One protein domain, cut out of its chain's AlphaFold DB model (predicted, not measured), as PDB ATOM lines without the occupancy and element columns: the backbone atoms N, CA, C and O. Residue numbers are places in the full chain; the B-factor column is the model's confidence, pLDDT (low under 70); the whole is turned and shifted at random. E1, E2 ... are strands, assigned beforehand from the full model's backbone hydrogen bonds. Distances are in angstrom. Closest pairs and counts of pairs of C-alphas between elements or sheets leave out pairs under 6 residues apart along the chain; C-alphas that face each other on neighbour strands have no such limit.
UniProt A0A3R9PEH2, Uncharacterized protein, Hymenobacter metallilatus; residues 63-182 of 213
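This is residues 63 to 182 of the 213 residues of an uncharacterized protein of Hymenobacter metallilatus (UniProt A0A3R9PEH2). The domain is one long, narrow, twisted ribbon of antiparallel strands, drawn out along the 27-residue strand E5. E1, E4 and E7 make one half of the ribbon with the first part of E5, and the short E2 and E6 make the other half with E3 and the last part of E5. The printed part has 120 residues with seven named strands, E1 to E7 in order along the chain, and no named helix; the class is all strand. The sheet is branched, and E4, E5 and E6 form a meander, each strand the antiparallel neighbour of the one before. The whole is extended, a rod of 77 by 26 by 23 A, with a radius of gyration of the C-alphas of 23.5 A.

E1, residues 63 to 76, is an edge strand and the antiparallel neighbour of E4, residues 107 to 122, with N 68 and O 114 at 2.9 A. E2, residues 83 to 87, forms a hairpin with E3, residues 96 to 105, with N 87 and O 97 at 2.8 A. E3 runs on into E4 across one residue, at 71 degrees. E4 and E5, residues 125 to 151, form a hairpin, with N 117 and O 129 at 2.8 A. The pairing of E5 is staggered: on one side of it lie E4, beside residues 125 to 140, and E3, beside residues 140 to 151, with N 104 and O 142 at 2.9 A. On the other side, E6, residues 157 to 160, forms a hairpin with E5, with N 150 and O 158 at 2.9 A. E7, residues 163 to 179, lies on that same side beside residues 125 to 144, with N 132 and O 172 at 2.8 A. E1 and E7 are apart, and so are E2 and E6.

E1 begins at C-alpha 63, (211.213, 181.351, 16.593), is 36.4 A long and bends by 70 degrees at residue 73. E3 is 28.7 A long, and E4 is 41.6 A long. E5 runs 65.1 A from C-alpha 125 at (218.424, 190.004, 22.032) to C-alpha 151 at (227.381, 135.992, 57.332), and bends by 67 degrees at residue 146. E7 is 48.3 A long and ends at C-alpha 179, (223.014, 189.317, 23.216).

The two C-alphas farthest apart are those of Gly 154 and Ala 182, at 78.1 A. The printed part has no cut, and no link between its strands is long. Mean pLDDT of the printed part is 79.5; 23 residues are under 70, among them residues 78 to 95.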
ATOM      1  N   TRP A  63     210.797 182.648  16.060       84.62
ATOM      2  CA  TRP A  63     211.213 181.351  16.593       84.62
ATOM      3  C   TRP A  63     212.059 180.586  15.591       84.62
ATOM      4  O   TRP A  63     211.695 180.428  14.425       84.62
ATOM      5  N   THR A  64     213.174 180.061  16.075       87.94
ATOM      6  CA  THR A  64     214.110 179.264  15.286       87.94
ATOM      7  C   THR A  64     214.471 178.004  16.056       87.94
ATOM      8  O   THR A  64     214.751 178.052  17.251       87.94
ATOM      9  N   LEU A  65     214.418 176.866  15.374       89.88
ATOM     10  CA  LEU A  65     214.881 175.586  15.885       89.88
ATOM     11  C   LEU A  65     216.324 175.369  15.433       89.88
ATOM     12  O   LEU A  65     216.656 175.564  14.265       89.88
ATOM     13  N   GLU A  66     217.166 174.926  16.348       91.06
ATOM     14  CA  GLU A  66     218.564 174.593  16.131       91.06
ATOM     15  C   GLU A  66     218.827 173.181  16.653       91.06
ATOM     16  O   GLU A  66     218.169 172.713  17.584       91.06
ATOM     17  N   ALA A  67     219.808 172.504  16.064       93.38
ATOM     18  CA  ALA A  67     220.329 171.268  16.632       93.38
ATOM     19  C   ALA A  67     221.845 171.266  16.579       93.38
ATOM     20  O   ALA A  67     222.438 171.779  15.628       93.38
ATOM     21  N   ALA A  68     222.471 170.650  17.568       92.88
ATOM     22  CA  ALA A  68     223.902 170.430  17.576       92.88
ATOM     23  C   ALA A  68     224.224 168.984  17.933       92.88
ATOM     24  O   ALA A  68     223.467 168.299  18.619       92.88
ATOM     25  N   MET A  69     225.374 168.524  17.457       94.75
ATOM     26  CA  MET A  69     226.013 167.324  17.975       94.75
ATOM     27  C   MET A  69     227.367 167.702  18.536       94.75
ATOM     28  O   MET A  69     228.091 168.494  17.930       94.75
ATOM     29  N   HIS A  70     227.731 167.095  19.655       93.69
ATOM     30  CA  HIS A  70     228.976 167.396  20.329       93.69
ATOM     31  C   HIS A  70     229.725 166.131  20.733       93.69
ATOM     32  O   HIS A  70     229.153 165.121  21.149       93.69
ATOM     33  N   THR A  71     231.045 166.217  20.644       94.38
ATOM     34  CA  THR A  71     231.977 165.227  21.169       94.38
ATOM     35  C   THR A  71     232.884 165.906  22.174       94.38
ATOM     36  O   THR A  71     233.324 167.042  21.987       94.38
ATOM     37  N   SER A  72     233.126 165.251  23.295       93.25
ATOM     38  CA  SER A  72     233.878 165.850  24.386       93.25
ATOM     39  C   SER A  72     234.607 164.807  25.197       93.25
ATOM     40  O   SER A  72     234.234 163.637  25.217       93.25
ATOM     41  N   TYR A  73     235.652 165.246  25.876       92.94
ATOM     42  CA  TYR A  73     236.318 164.467  26.893       92.94
ATOM     43  C   TYR A  73     235.882 164.980  28.257       92.94
ATOM     44  O   TYR A  73     235.977 166.176  28.543       92.94
ATOM     45  N   ALA A  74     235.401 164.070  29.089       89.69
ATOM     46  CA  ALA A  74     234.934 164.376  30.421       89.69
ATOM     47  C   ALA A  74     235.763 163.647  31.465       89.69
ATOM     48  O   ALA A  74     236.135 162.488  31.294       89.69
ATOM     49  N   ARG A  75     236.034 164.328  32.572       87.06
ATOM     50  CA  ARG A  75     236.784 163.794  33.699       87.06
ATOM     51  C   ARG A  75     236.035 164.101  34.980       87.06
ATOM     52  O   ARG A  75     235.697 165.253  35.255       87.06
ATOM     53  N   ALA A  76     235.791 163.067  35.774       79.56
ATOM     54  CA  ALA A  76     235.217 163.239  37.096       79.56
ATOM     55  C   ALA A  76     236.202 163.991  38.004       79.56
ATOM     56  O   ALA A  76     237.407 163.719  37.992       79.56
ATOM     57  N   ALA A  77     235.686 164.919  38.806       74.38
ATOM     58  CA  ALA A  77     236.461 165.601  39.829       74.38
ATOM     59  C   ALA A  77     237.002 164.580  40.851       74.38
ATOM     60  O   ALA A  77     236.335 163.568  41.125       74.38
ATOM     61  N   PRO A  78     238.198 164.815  41.423       62.91
ATOM     62  CA  PRO A  78     238.691 164.003  42.527       62.91
ATOM     63  C   PRO A  78     237.702 164.080  43.698       62.91
ATOM     64  O   PRO A  78     237.192 165.150  44.025       62.91
ATOM     65  N   ALA A  79     237.404 162.940  44.315       60.16
ATOM     66  CA  ALA A  79     236.602 162.877  45.532       60.16
ATOM     67  C   ALA A  79     237.371 162.116  46.608       60.16
ATOM     68  O   ALA A  79     237.952 161.068  46.331       60.16
ATOM     69  N   ILE A  80     237.329 162.633  47.834       54.09
ATOM     70  CA  ILE A  80     237.880 162.012  49.044       54.09
ATOM     71  C   ILE A  80     236.738 161.257  49.741       54.09
ATOM     72  O   ILE A  80     236.375 161.567  50.869       54.09
ATOM     73  N   VAL A  81     236.048 160.360  49.031       58.75
ATOM     74  CA  VAL A  81     234.868 159.683  49.590       58.75
ATOM     75  C   VAL A  81     235.013 158.177  49.414       58.75
ATOM     76  O   VAL A  81     234.730 157.632  48.349       58.75
ATOM     77  N   SER A  82     235.455 157.509  50.479       61.00
ATOM     78  CA  SER A  82     235.226 156.082  50.700       61.00
ATOM     79  C   SER A  82     233.796 155.908  51.208       61.00
ATOM     80  O   SER A  82     233.410 156.538  52.192       61.00
ATOM     81  N   GLN A  83     232.997 155.084  50.532       63.00
ATOM     82  CA  GLN A  83     231.656 154.746  51.009       63.00
ATOM     83  C   GLN A  83     231.693 153.378  51.676       63.00
ATOM     84  O   GLN A  83     232.076 152.386  51.058       63.00
ATOM     85  N   THR A  84     231.274 153.335  52.931       65.31
ATOM     86  CA  THR A  84     231.054 152.103  53.687       65.31
ATOM     87  C   THR A  84     229.562 151.908  53.860       65.31
ATOM     88  O   THR A  84     228.846 152.860  54.178       65.31
ATOM     89  N   GLY A  85     229.086 150.687  53.660       64.75
ATOM     90  CA  GLY A  85     227.695 150.344  53.904       64.75
ATOM     91  C   GLY A  85     227.566 149.041  54.670       64.75
ATOM     92  O   GLY A  85     228.466 148.199  54.671       64.75
ATOM     93  N   GLN A  86     226.432 148.908  55.348       64.00
ATOM     94  CA  GLN A  86     226.060 147.715  56.082       64.00
ATOM     95  C   GLN A  86     224.589 147.395  55.803       64.00
ATOM     96  O   GLN A  86     223.736 148.283  55.789       64.00
ATOM     97  N   LEU A  87     224.306 146.120  55.571       65.81
ATOM     98  CA  LEU A  87     222.980 145.522  55.496       65.81
ATOM     99  C   LEU A  87     222.860 144.547  56.665       65.81
ATOM    100  O   LEU A  87     223.764 143.744  56.885       65.81
ATOM    101  N   GLY A  88     221.761 144.611  57.413       60.66
ATOM    102  CA  GLY A  88     221.584 143.780  58.606       60.66
ATOM    103  C   GLY A  88     222.323 144.295  59.845       60.66
ATOM    104  O   GLY A  88     223.178 145.179  59.777       60.66
ATOM    105  N   SER A  89     221.974 143.736  61.002       61.66
ATOM    106  CA  SER A  89     222.691 143.954  62.261       61.66
ATOM    107  C   SER A  89     223.597 142.755  62.525       61.66
ATOM    108  O   SER A  89     223.189 141.618  62.296       61.66
ATOM    109  N   ALA A  90     224.813 142.994  63.016       54.09
ATOM    110  CA  ALA A  90     225.680 141.920  63.487       54.09
ATOM    111  C   ALA A  90     225.105 141.363  64.805       54.09
ATOM    112  O   ALA A  90     225.439 141.832  65.890       54.09
ATOM    113  N   GLY A  91     224.171 140.411  64.709       58.47
ATOM    114  CA  GLY A  91     223.519 139.793  65.864       58.47
ATOM    115  C   GLY A  91     222.261 138.985  65.522       58.47
ATOM    116  O   GLY A  91     221.557 139.284  64.562       58.47
ATOM    117  N   SER A  92     221.999 137.949  66.332       54.25
ATOM    118  CA  SER A  92     220.796 137.093  66.345       54.25
ATOM    119  C   SER A  92     220.404 136.411  65.023       54.25
ATOM    120  O   SER A  92     219.275 136.566  64.566       54.25
ATOM    121  N   GLY A  93     221.310 135.634  64.415       59.50
ATOM    122  CA  GLY A  93     220.958 134.685  63.341       59.50
ATOM    123  C   GLY A  93     220.366 135.312  62.075       59.50
ATOM    124  O   GLY A  93     219.745 134.611  61.283       59.50
ATOM    125  N   GLN A  94     220.529 136.622  61.886       63.78
ATOM    126  CA  GLN A  94     220.095 137.318  60.684       63.78
ATOM    127  C   GLN A  94     221.268 137.503  59.721       63.78
ATOM    128  O   GLN A  94     222.388 137.763  60.175       63.78
ATOM    129  N   PRO A  95     221.019 137.411  58.404       63.16
ATOM    130  CA  PRO A  95     222.043 137.685  57.418       63.16
ATOM    131  C   PRO A  95     222.512 139.135  57.536       63.16
ATOM    132  O   PRO A  95     221.698 140.065  57.536       63.16
ATOM    133  N   TRP A  96     223.827 139.331  57.623       70.56
ATOM    134  CA  TRP A  96     224.432 140.660  57.565       70.56
ATOM    135  C   TRP A  96     225.510 140.724  56.489       70.56
ATOM    136  O   TRP A  96     226.203 139.741  56.220       70.56
ATOM    137  N   ALA A  97     225.627 141.895  55.865       68.06
ATOM    138  CA  ALA A  97     226.653 142.193  54.886       68.06
ATOM    139  C   ALA A  97     227.284 143.558  55.157       68.06
ATOM    140  O   ALA A  97     226.570 144.554  55.238       68.06
ATOM    141  N   SER A  98     228.609 143.629  55.259       70.12
ATOM    142  CA  SER A  98     229.339 144.902  55.187       70.12
ATOM    143  C   SER A  98     230.127 144.992  53.900       70.12
ATOM    144  O   SER A  98     230.591 143.982  53.365       70.12
ATOM    145  N   TRP A  99     230.281 146.216  53.408       70.69
ATOM    146  CA  TRP A  99     231.140 146.486  52.274       70.69
ATOM    147  C   TRP A  99     231.808 147.851  52.382       70.69
ATOM    148  O   TRP A  99     231.234 148.823  52.876       70.69
ATOM    149  N   GLU A 100     233.020 147.926  51.853       69.75
ATOM    150  CA  GLU A 100     233.753 149.168  51.651       69.75
ATOM    151  C   GLU A 100     234.011 149.341  50.152       69.75
ATOM    152  O   GLU A 100     234.415 148.408  49.451       69.75
ATOM    153  N   GLN A 101     233.713 150.536  49.641       71.38
ATOM    154  CA  GLN A 101     233.797 150.866  48.224       71.38
ATOM    155  C   GLN A 101     234.933 151.841  47.955       71.38
ATOM    156  O   GLN A 101     234.984 152.939  48.516       71.38
ATOM    157  N   GLN A 102     235.778 151.478  46.997       69.94
ATOM    158  CA  GLN A 102     236.731 152.380  46.370       69.94
ATOM    159  C   GLN A 102     236.228 152.760  44.979       69.94
ATOM    160  O   GLN A 102     235.931 151.900  44.147       69.94
ATOM    161  N   GLN A 103     236.141 154.062  44.720       71.19
ATOM    162  CA  GLN A 103     235.754 154.585  43.415       71.19
ATOM    163  C   GLN A 103     237.006 154.917  42.608       71.19
ATOM    164  O   GLN A 103     237.693 155.901  42.888       71.19
ATOM    165  N   LYS A 104     237.295 154.132  41.568       72.94
ATOM    166  CA  LYS A 104     238.331 154.489  40.593       72.94
ATOM    167  C   LYS A 104     237.696 155.364  39.521       72.94
ATOM    168  O   LYS A 104     236.889 154.884  38.732       72.94
ATOM    169  N   ARG A 105     238.052 156.644  39.494       74.44
ATOM    170  CA  ARG A 105     237.546 157.616  38.515       74.44
ATOM    171  C   ARG A 105     238.513 157.744  37.346       74.44
ATOM    172  O   ARG A 105     239.726 157.775  37.547       74.44
ATOM    173  N   GLN A 106     237.978 157.811  36.136       80.06
ATOM    174  CA  GLN A 106     238.743 157.941  34.899       80.06
ATOM    175  C   GLN A 106     238.113 159.023  34.018       80.06
ATOM    176  O   GLN A 106     237.051 159.563  34.336       80.06
ATOM    177  N   GLY A 107     238.806 159.399  32.945       86.44
ATOM    178  CA  GLY A 107     238.194 160.215  31.905       86.44
ATOM    179  C   GLY A 107     237.487 159.342  30.875       86.44
ATOM    180  O   GLY A 107     237.887 158.204  30.641       86.44
ATOM    181  N   THR A 108     236.433 159.875  30.268       90.06
ATOM    182  CA  THR A 108     235.655 159.210  29.219       90.06
ATOM    183  C   THR A 108     235.397 160.169  28.076       90.06
ATOM    184  O   THR A 108     235.234 161.373  28.273       90.06
ATOM    185  N   ILE A 109     235.278 159.615  26.875       92.75
ATOM    186  CA  ILE A 109     234.662 160.325  25.759       92.75
ATOM    187  C   ILE A 109     233.148 160.356  25.996       92.75
ATOM    188  O   ILE A 109     232.553 159.356  26.414       92.75
ATOM    189  N   ILE A 110     232.541 161.509  25.749       92.19
ATOM    190  CA  ILE A 110     231.105 161.751  25.806       92.19
ATOM    191  C   ILE A 110     230.653 162.238  24.438       92.19
ATOM    192  O   ILE A 110     231.182 163.219  23.908       92.19
ATOM    193  N   LEU A 111     229.637 161.568  23.907       94.56
ATOM    194  CA  LEU A 111     228.862 162.053  22.776       94.56
ATOM    195  C   LEU A 111     227.594 162.704  23.293       94.56
ATOM    196  O   LEU A 111     227.042 162.289  24.312       94.56
ATOM    197  N   GLY A 112     227.076 163.665  22.557       93.00
ATOM    198  CA  GLY A 112     225.689 164.013  22.754       93.00
ATOM    199  C   GLY A 112     225.135 164.945  21.713       93.00
ATOM    200  O   GLY A 112     225.773 165.260  20.705       93.00
ATOM    201  N   ALA A 113     223.886 165.285  21.966       94.75
ATOM    202  CA  ALA A 113     223.041 166.010  21.058       94.75
ATOM    203  C   ALA A 113     222.302 167.099  21.820       94.75
ATOM    204  O   ALA A 113     221.855 166.901  22.954       94.75
ATOM    205  N   GLU A 114     222.142 168.223  21.146       93.56
ATOM    206  CA  GLU A 114     221.385 169.368  21.608       93.56
ATOM    207  C   GLU A 114     220.262 169.649  20.618       93.56
ATOM    208  O   GLU A 114     220.482 169.681  19.406       93.56
ATOM    209  N   ALA A 115     219.071 169.904  21.145       94.75
ATOM    210  CA  ALA A 115     217.997 170.562  20.422       94.75
ATOM    211  C   ALA A 115     217.693 171.876  21.135       94.75
ATOM    212  O   ALA A 115     217.463 171.880  22.346       94.75
ATOM    213  N   ALA A 116     217.692 172.985  20.404       92.38
ATOM    214  CA  ALA A 116     217.483 174.296  20.993       92.38
ATOM    215  C   ALA A 116     216.447 175.106  20.227       92.38
ATOM    216  O   ALA A 116     216.397 175.104  19.001       92.38
ATOM    217  N   VAL A 117     215.617 175.819  20.973       91.44
ATOM    218  CA  VAL A 117     214.628 176.747  20.446       91.44
ATOM    219  C   VAL A 117     215.064 178.149  20.834       91.44
ATOM    220  O   VAL A 117     215.199 178.466  22.017       91.44
ATOM    221  N   ARG A 118     215.291 178.991  19.830       89.75
ATOM    222  CA  ARG A 118     215.716 180.377  19.992       89.75
ATOM    223  C   ARG A 118     214.583 181.321  19.612       89.75
ATOM    224  O   ARG A 118     214.038 181.217  18.513       89.75
ATOM    225  N   TYR A 119     214.266 182.245  20.512       88.69
ATOM    226  CA  TYR A 119     213.287 183.309  20.309       88.69
ATOM    227  C   TYR A 119     213.983 184.664  20.219       88.69
ATOM    228  O   TYR A 119     214.686 185.063  21.147       88.69
ATOM    229  N   GLU A 120     213.793 185.370  19.110       85.56
ATOM    230  CA  GLU A 120     214.371 186.694  18.871       85.56
ATOM    231  C   GLU A 120     213.386 187.791  19.298       85.56
ATOM    232  O   GLU A 120     212.379 188.032  18.635       85.56
ATOM    233  N   PHE A 121     213.680 188.470  20.414       82.81
ATOM    234  CA  PHE A 121     212.860 189.586  20.913       82.81
ATOM    235  C   PHE A 121     213.149 190.891  20.170       82.81
ATOM    236  O   PHE A 121     212.262 191.710  19.950       82.81
ATOM    237  N   ALA A 122     214.420 191.098  19.837       77.88
ATOM    238  CA  ALA A 122     214.946 192.283  19.179       77.88
ATOM    239  C   ALA A 122     216.123 191.865  18.295       77.88
ATOM    240  O   ALA A 122     216.667 190.774  18.466       77.88
ATOM    241  N   GLU A 123     216.593 192.755  17.419       75.31
ATOM    242  CA  GLU A 123     217.684 192.461  16.471       75.31
ATOM    243  C   GLU A 123     218.942 191.860  17.129       75.31
ATOM    244  O   GLU A 123     219.707 191.127  16.496       75.31
ATOM    245  N   ARG A 124     219.159 192.162  18.417       79.94
ATOM    246  CA  ARG A 124     220.331 191.723  19.178       79.94
ATOM    247  C   ARG A 124     220.022 190.884  20.403       79.94
ATOM    248  O   ARG A 124     220.972 190.436  21.026       79.94
ATOM    249  N   GLN A 125     218.766 190.682  20.779       87.50
ATOM    250  CA  GLN A 125     218.424 190.004  22.032       87.50
ATOM    251  C   GLN A 125     217.649 188.731  21.743       87.50
ATOM    252  O   GLN A 125     216.685 188.756  20.975       87.50
ATOM    253  N   TYR A 126     218.044 187.636  22.380       86.88
ATOM    254  CA  TYR A 126     217.378 186.358  22.193       86.88
ATOM    255  C   TYR A 126     217.259 185.568  23.494       86.88
ATOM    256  O   TYR A 126     218.116 185.650  24.375       86.88
ATOM    257  N   LEU A 127     216.188 184.784  23.591       91.38
ATOM    258  CA  LEU A 127     216.071 183.678  24.538       91.38
ATOM    259  C   LEU A 127     216.473 182.401  23.816       91.38
ATOM    260  O   LEU A 127     216.116 182.214  22.656       91.38
ATOM    261  N   LEU A 128     217.163 181.508  24.505       91.00
ATOM    262  CA  LEU A 128     217.469 180.169  24.037       91.00
ATOM    263  C   LEU A 128     217.008 179.171  25.094       91.00
ATOM    264  O   LEU A 128     217.379 179.277  26.261       91.00
ATOM    265  N   ILE A 129     216.206 178.203  24.672       93.56
ATOM    266  CA  ILE A 129     215.810 177.054  25.477       93.56
ATOM    267  C   ILE A 129     216.473 175.843  24.838       93.56
ATOM    268  O   ILE A 129     216.120 175.502  23.712       93.56
ATOM    269  N   SER A 130     217.431 175.213  25.515       92.75
ATOM    270  CA  SER A 130     218.147 174.052  24.977       92.75
ATOM    271  C   SER A 130     217.954 172.805  25.829       92.75
ATOM    272  O   SER A 130     218.006 172.839  27.059       92.75
ATOM    273  N   LEU A 131     217.714 171.690  25.148       94.56
ATOM    274  CA  LEU A 131     217.668 170.351  25.707       94.56
ATOM    275  C   LEU A 131     218.902 169.597  25.225       94.56
ATOM    276  O   LEU A 131     219.043 169.332  24.032       94.56
ATOM    277  N   ASN A 132     219.767 169.230  26.162       91.62
ATOM    278  CA  ASN A 132     221.006 168.518  25.886       91.62
ATOM    279  C   ASN A 132     220.934 167.116  26.462       91.62
ATOM    280  O   ASN A 132     220.573 166.948  27.629       91.62
ATOM    281  N   TYR A 133     221.342 166.126  25.681       91.69
ATOM    282  CA  TYR A 133     221.527 164.757  26.137       91.69
ATOM    283  C   TYR A 133     222.967 164.324  25.901       91.69
ATOM    284  O   TYR A 133     223.463 164.396  24.780       91.69
ATOM    285  N   HIS A 134     223.616 163.839  26.955       89.88
ATOM    286  CA  HIS A 134     225.000 163.386  26.941       89.88
ATOM    287  C   HIS A 134     225.075 161.910  27.324       89.88
ATOM    288  O   HIS A 134     224.482 161.476  28.315       89.88
ATOM    289  N   HIS A 135     225.874 161.156  26.577       90.00
ATOM    290  CA  HIS A 135     226.134 159.743  26.792       90.00
ATOM    291  C   HIS A 135     227.641 159.464  26.811       90.00
ATOM    292  O   HIS A 135     228.360 159.732  25.846       90.00
ATOM    293  N   GLY A 136     228.129 158.918  27.924       89.00
ATOM    294  CA  GLY A 136     229.510 158.475  28.079       89.00
ATOM    295  C   GLY A 136     229.748 157.117  27.425       89.00
ATOM    296  O   GLY A 136     229.051 156.148  27.720       89.00
ATOM    297  N   LEU A 137     230.768 157.041  26.569       89.31
ATOM    298  CA  LEU A 137     231.114 155.827  25.824       89.31
ATOM    299  C   LEU A 137     231.867 154.795  26.667       89.31
ATOM    300  O   LEU A 137     231.744 153.593  26.429       89.31
ATOM    301  N   SER A 138     232.636 155.245  27.659       87.62
ATOM    302  CA  SER A 138     233.358 154.380  28.588       87.62
ATOM    303  C   SER A 138     232.918 154.625  30.034       87.62
ATOM    304  O   SER A 138     232.323 155.661  30.350       87.62
ATOM    305  N   PRO A 139     233.173 153.669  30.945       81.88
ATOM    306  CA  PRO A 139     232.937 153.886  32.365       81.88
ATOM    307  C   PRO A 139     233.714 155.113  32.856       81.88
ATOM    308  O   PRO A 139     234.932 155.187  32.711       81.88
ATOM    309  N   LEU A 140     233.000 156.081  33.429       78.81
ATOM    310  CA  LEU A 140     233.594 157.272  34.044       78.81
ATOM    311  C   LEU A 140     234.131 156.940  35.443       78.81
ATOM    312  O   LEU A 140     235.102 157.531  35.919       78.81
ATOM    313  N   ALA A 141     233.495 155.977  36.108       76.25
ATOM    314  CA  ALA A 141     233.915 155.469  37.398       76.25
ATOM    315  C   ALA A 141     233.748 153.949  37.460       76.25
ATOM    316  O   ALA A 141     232.885 153.374  36.807       76.25
ATOM    317  N   GLU A 142     234.560 153.299  38.279       74.06
ATOM    318  CA  GLU A 142     234.379 151.907  38.681       74.06
ATOM    319  C   GLU A 142     234.215 151.866  40.195       74.06
ATOM    320  O   GLU A 142     235.047 152.414  40.925       74.06
ATOM    321  N   ILE A 143     233.163 151.202  40.663       71.56
ATOM    322  CA  ILE A 143     232.983 150.876  42.075       71.56
ATOM    323  C   ILE A 143     233.638 149.519  42.300       71.56
ATOM    324  O   ILE A 143     233.189 148.516  41.746       71.56
ATOM    325  N   ARG A 144     234.697 149.484  43.107       73.19
ATOM    326  CA  ARG A 144     235.365 148.249  43.525       73.19
ATOM    327  C   ARG A 144     235.084 148.032  45.001       73.19
ATOM    328  O   ARG A 144     235.430 148.892  45.809       73.19
ATOM    329  N   SER A 145     234.475 146.906  45.360       72.56
ATOM    330  CA  SER A 145     234.398 146.530  46.771       72.56
ATOM    331  C   SER A 145     235.757 145.988  47.217       72.56
ATOM    332  O   SER A 145     236.275 145.058  46.590       72.56
ATOM    333  N   THR A 146     236.326 146.518  48.295       71.19
ATOM    334  CA  THR A 146     237.554 145.966  48.894       71.19
ATOM    335  C   THR A 146     237.270 144.610  49.542       71.19
ATOM    336  O   THR A 146     238.022 143.647  49.346       71.19
ATOM    337  N   GLN A 147     236.132 144.511  50.227       73.19
ATOM    338  CA  GLN A 147     235.619 143.297  50.847       73.19
ATOM    339  C   GLN A 147     234.099 143.392  50.974       73.19
ATOM    340  O   GLN A 147     233.581 144.430  51.378       73.19
ATOM    341  N   VAL A 148     233.398 142.314  50.638       71.88
ATOM    342  CA  VAL A 148     232.003 142.081  51.020       71.88
ATOM    343  C   VAL A 148     232.000 140.863  51.914       71.88
ATOM    344  O   VAL A 148     232.400 139.797  51.462       71.88
ATOM    345  N   SER A 149     231.595 141.017  53.167       75.50
ATOM    346  CA  SER A 149     231.500 139.884  54.094       75.50
ATOM    347  C   SER A 149     230.032 139.558  54.289       75.50
ATOM    348  O   SER A 149     229.330 140.396  54.838       75.50
ATOM    349  N   TYR A 150     229.569 138.398  53.832       73.44
ATOM    350  CA  TYR A 150     228.230 137.884  54.120       73.44
ATOM    351  C   TYR A 150     228.325 136.881  55.260       73.44
ATOM    352  O   TYR A 150     229.161 135.982  55.203       73.44
ATOM    353  N   VAL A 151     227.478 137.002  56.274       75.62
ATOM    354  CA  VAL A 151     227.381 135.992  57.332       75.62
ATOM    355  C   VAL A 151     225.963 135.471  57.387       75.62
ATOM    356  O   VAL A 151     225.030 136.250  57.555       75.62
ATOM    357  N   ASP A 152     225.819 134.158  57.235       70.44
ATOM    358  CA  ASP A 152     224.526 133.481  57.259       70.44
ATOM    359  C   ASP A 152     224.007 133.255  58.692       70.44
ATOM    360  O   ASP A 152     224.753 133.364  59.670       70.44
ATOM    361  N   ALA A 153     222.737 132.862  58.825       69.69
ATOM    362  CA  ALA A 153     222.100 132.500  60.092       69.69
ATOM    363  C   ALA A 153     222.872 131.417  60.874       69.69
ATOM    364  O   ALA A 153     222.849 131.400  62.104       69.69
ATOM    365  N   GLY A 154     223.607 130.550  60.166       71.00
ATOM    366  CA  GLY A 154     224.504 129.538  60.731       71.00
ATOM    367  C   GLY A 154     225.909 130.033  61.111       71.00
ATOM    368  O   GLY A 154     226.786 129.207  61.329       71.00
ATOM    369  N   GLN A 155     226.154 131.349  61.148       70.88
ATOM    370  CA  GLN A 155     227.463 131.988  61.391       70.88
ATOM    371  C   GLN A 155     228.564 131.693  60.356       70.88
ATOM    372  O   GLN A 155     229.728 132.044  60.562       70.88
ATOM    373  N   PHE A 156     228.220 131.112  59.207       76.00
ATOM    374  CA  PHE A 156     229.173 130.932  58.117       76.00
ATOM    375  C   PHE A 156     229.435 132.260  57.415       76.00
ATOM    376  O   PHE A 156     228.527 132.861  56.840       76.00
ATOM    377  N   ARG A 157     230.695 132.707  57.461       79.94
ATOM    378  CA  ARG A 157     231.164 133.901  56.762       79.94
ATOM    379  C   ARG A 157     231.661 133.540  55.366       79.94
ATOM    380  O   ARG A 157     232.577 132.735  55.226       79.94
ATOM    381  N   THR A 158     231.096 134.184  54.352       80.88
ATOM    382  CA  THR A 158     231.564 134.134  52.966       80.88
ATOM    383  C   THR A 158     232.043 135.517  52.557       80.88
ATOM    384  O   THR A 158     231.273 136.477  52.585       80.88
ATOM    385  N   ASP A 159     233.308 135.608  52.158       81.56
ATOM    386  CA  ASP A 159     233.894 136.852  51.680       81.56
ATOM    387  C   ASP A 159     233.928 136.876  50.151       81.56
ATOM    388  O   ASP A 159     234.333 135.916  49.496       81.56
ATOM    389  N   GLY A 160     233.515 138.001  49.577       80.31
ATOM    390  CA  GLY A 160     233.484 138.227  48.141       80.31
ATOM    391  C   GLY A 160     233.987 139.613  47.764       80.31
ATOM    392  O   GLY A 160     234.176 140.499  48.601       80.31
ATOM    393  N   ARG A 161     234.207 139.806  46.465       80.38
ATOM    394  CA  ARG A 161     234.495 141.113  45.872       80.38
ATOM    395  C   ARG A 161     233.676 141.272  44.599       80.38
ATOM    396  O   ARG A 161     233.530 140.320  43.840       80.38
ATOM    397  N   PHE A 162     233.192 142.479  44.345       75.56
ATOM    398  CA  PHE A 162     232.543 142.861  43.103       75.56
ATOM    399  C   PHE A 162     233.183 144.119  42.514       75.56
ATOM    400  O   PHE A 162     233.753 144.961  43.218       75.56
ATOM    401  N   VAL A 163     233.054 144.247  41.197       79.19
ATOM    402  CA  VAL A 163     233.411 145.451  40.451       79.19
ATOM    403  C   VAL A 163     232.216 145.837  39.595       79.19
ATOM    404  O   VAL A 163     231.774 145.045  38.766       79.19
ATOM    405  N   VAL A 164     231.696 147.047  39.789       73.94
ATOM    406  CA  VAL A 164     230.606 147.597  38.977       73.94
ATOM    407  C   VAL A 164     231.141 148.782  38.171       73.94
ATOM    408  O   VAL A 164     231.533 149.793  38.764       73.94
ATOM    409  N   PRO A 165     231.177 148.694  36.829       75.38
ATOM    410  CA  PRO A 165     231.485 149.838  35.987       75.38
ATOM    411  C   PRO A 165     230.291 150.797  35.949       75.38
ATOM    412  O   PRO A 165     229.151 150.387  35.747       75.38
ATOM    413  N   VAL A 166     230.559 152.089  36.094       74.75
ATOM    414  CA  VAL A 166     229.551 153.149  36.088       74.75
ATOM    415  C   VAL A 166     229.787 154.048  34.886       74.75
ATOM    416  O   VAL A 166     230.805 154.737  34.773       74.75
ATOM    417  N   ARG A 167     228.825 154.025  33.965       79.31
ATOM    418  CA  ARG A 167     228.778 154.917  32.805       79.31
ATOM    419  C   ARG A 167     227.931 156.129  33.141       79.31
ATOM    420  O   ARG A 167     226.949 156.024  33.870       79.31
ATOM    421  N   ILE A 168     228.318 157.273  32.597       78.50
ATOM    422  CA  ILE A 168     227.566 158.505  32.774       78.50
ATOM    423  C   ILE A 168     226.585 158.691  31.617       78.50
ATOM    424  O   ILE A 168     226.928 158.511  30.451       78.50
ATOM    425  N   SER A 169     225.348 159.050  31.930       83.62
ATOM    426  CA  SER A 169     224.394 159.594  30.967       83.62
ATOM    427  C   SER A 169     223.532 160.610  31.692       83.62
ATOM    428  O   SER A 169     223.087 160.342  32.807       83.62
ATOM    429  N   TYR A 170     223.343 161.782  31.101       82.44
ATOM    430  CA  TYR A 170     222.557 162.840  31.721       82.44
ATOM    431  C   TYR A 170     221.875 163.705  30.673       82.44
ATOM    432  O   TYR A 170     222.342 163.844  29.541       82.44
ATOM    433  N   THR A 171     220.775 164.309  31.100       86.00
ATOM    434  CA  THR A 171     220.018 165.282  30.324       86.00
ATOM    435  C   THR A 171     220.067 166.608  31.065       86.00
ATOM    436  O   THR A 171     219.958 166.631  32.291       86.00
ATOM    437  N   SER A 172     220.227 167.714  30.346       85.75
ATOM    438  CA  SER A 172     220.099 169.050  30.925       85.75
ATOM    439  C   SER A 172     219.149 169.901  30.101       85.75
ATOM    440  O   SER A 172     219.172 169.856  28.874       85.75
ATOM    441  N   LEU A 173     218.318 170.671  30.797       90.06
ATOM    442  CA  LEU A 173     217.481 171.710  30.216       90.06
ATOM    443  C   LEU A 173     218.078 173.054  30.632       90.06
ATOM    444  O   LEU A 173     218.264 173.295  31.826       90.06
ATOM    445  N   GLN A 174     218.412 173.899  29.664       89.75
ATOM    446  CA  GLN A 174     219.035 175.196  29.906       89.75
ATOM    447  C   GLN A 174     218.156 176.311  29.348       89.75
ATOM    448  O   GLN A 174     217.598 176.202  28.256       89.75
ATOM    449  N   PHE A 175     218.062 177.393  30.114       92.38
ATOM    450  CA  PHE A 175     217.393 178.626  29.724       92.38
ATOM    451  C   PHE A 175     218.439 179.729  29.711       92.38
ATOM    452  O   PHE A 175     218.994 180.079  30.752       92.38
ATOM    453  N   CYS A 176     218.717 180.261  28.530       87.75
ATOM    454  CA  CYS A 176     219.752 181.258  28.325       87.75
ATOM    455  C   CYS A 176     219.131 182.526  27.753       87.75
ATOM    456  O   CYS A 176     218.318 182.481  26.832       87.75
ATOM    457  N   TYR A 177     219.554 183.668  28.275       91.31
ATOM    458  CA  TYR A 177     219.281 184.969  27.684       91.31
ATOM    459  C   TYR A 177     220.591 185.512  27.117       91.31
ATOM    460  O   TYR A 177     221.612 185.502  27.804       91.31
ATOM    461  N   GLY A 178     220.580 185.918  25.849       84.19
ATOM    462  CA  GLY A 178     221.792 186.249  25.110       84.19
ATOM    463  C   GLY A 178     221.685 187.534  24.299       84.19
ATOM    464  O   GLY A 178     220.604 187.954  23.877       84.19
ATOM    465  N   TRP A 179     222.853 188.131  24.049       86.50
ATOM    466  CA  TRP A 179     223.014 189.317  23.216       86.50
ATOM    467  C   TRP A 179     223.970 189.063  22.053       86.50
ATOM    468  O   TRP A 179     225.075 188.556  22.237       86.50
ATOM    469  N   ARG A 180     223.570 189.456  20.841       79.44
ATOM    470  CA  ARG A 180     224.444 189.463  19.665       79.44
ATOM    471  C   ARG A 180     225.352 190.684  19.721       79.44
ATOM    472  O   ARG A 180     224.880 191.823  19.727       79.44
ATOM    473  N   LEU A 181     226.659 190.443  19.713       77.81
ATOM    474  CA  LEU A 181     227.638 191.508  19.533       77.81
ATOM    475  C   LEU A 181     227.562 192.023  18.092       77.81
ATOM    476  O   LEU A 181     227.508 191.244  17.139       77.81
ATOM    477  N   ALA A 182     227.547 193.346  17.938       68.88
ATOM    478  CA  ALA A 182     227.675 193.956  16.625       68.88
ATOM    479  C   ALA A 182     229.070 193.643  16.053       68.88
ATOM    480  O   ALA A 182     230.046 193.625  16.809       68.88
TER     481      ALA A 182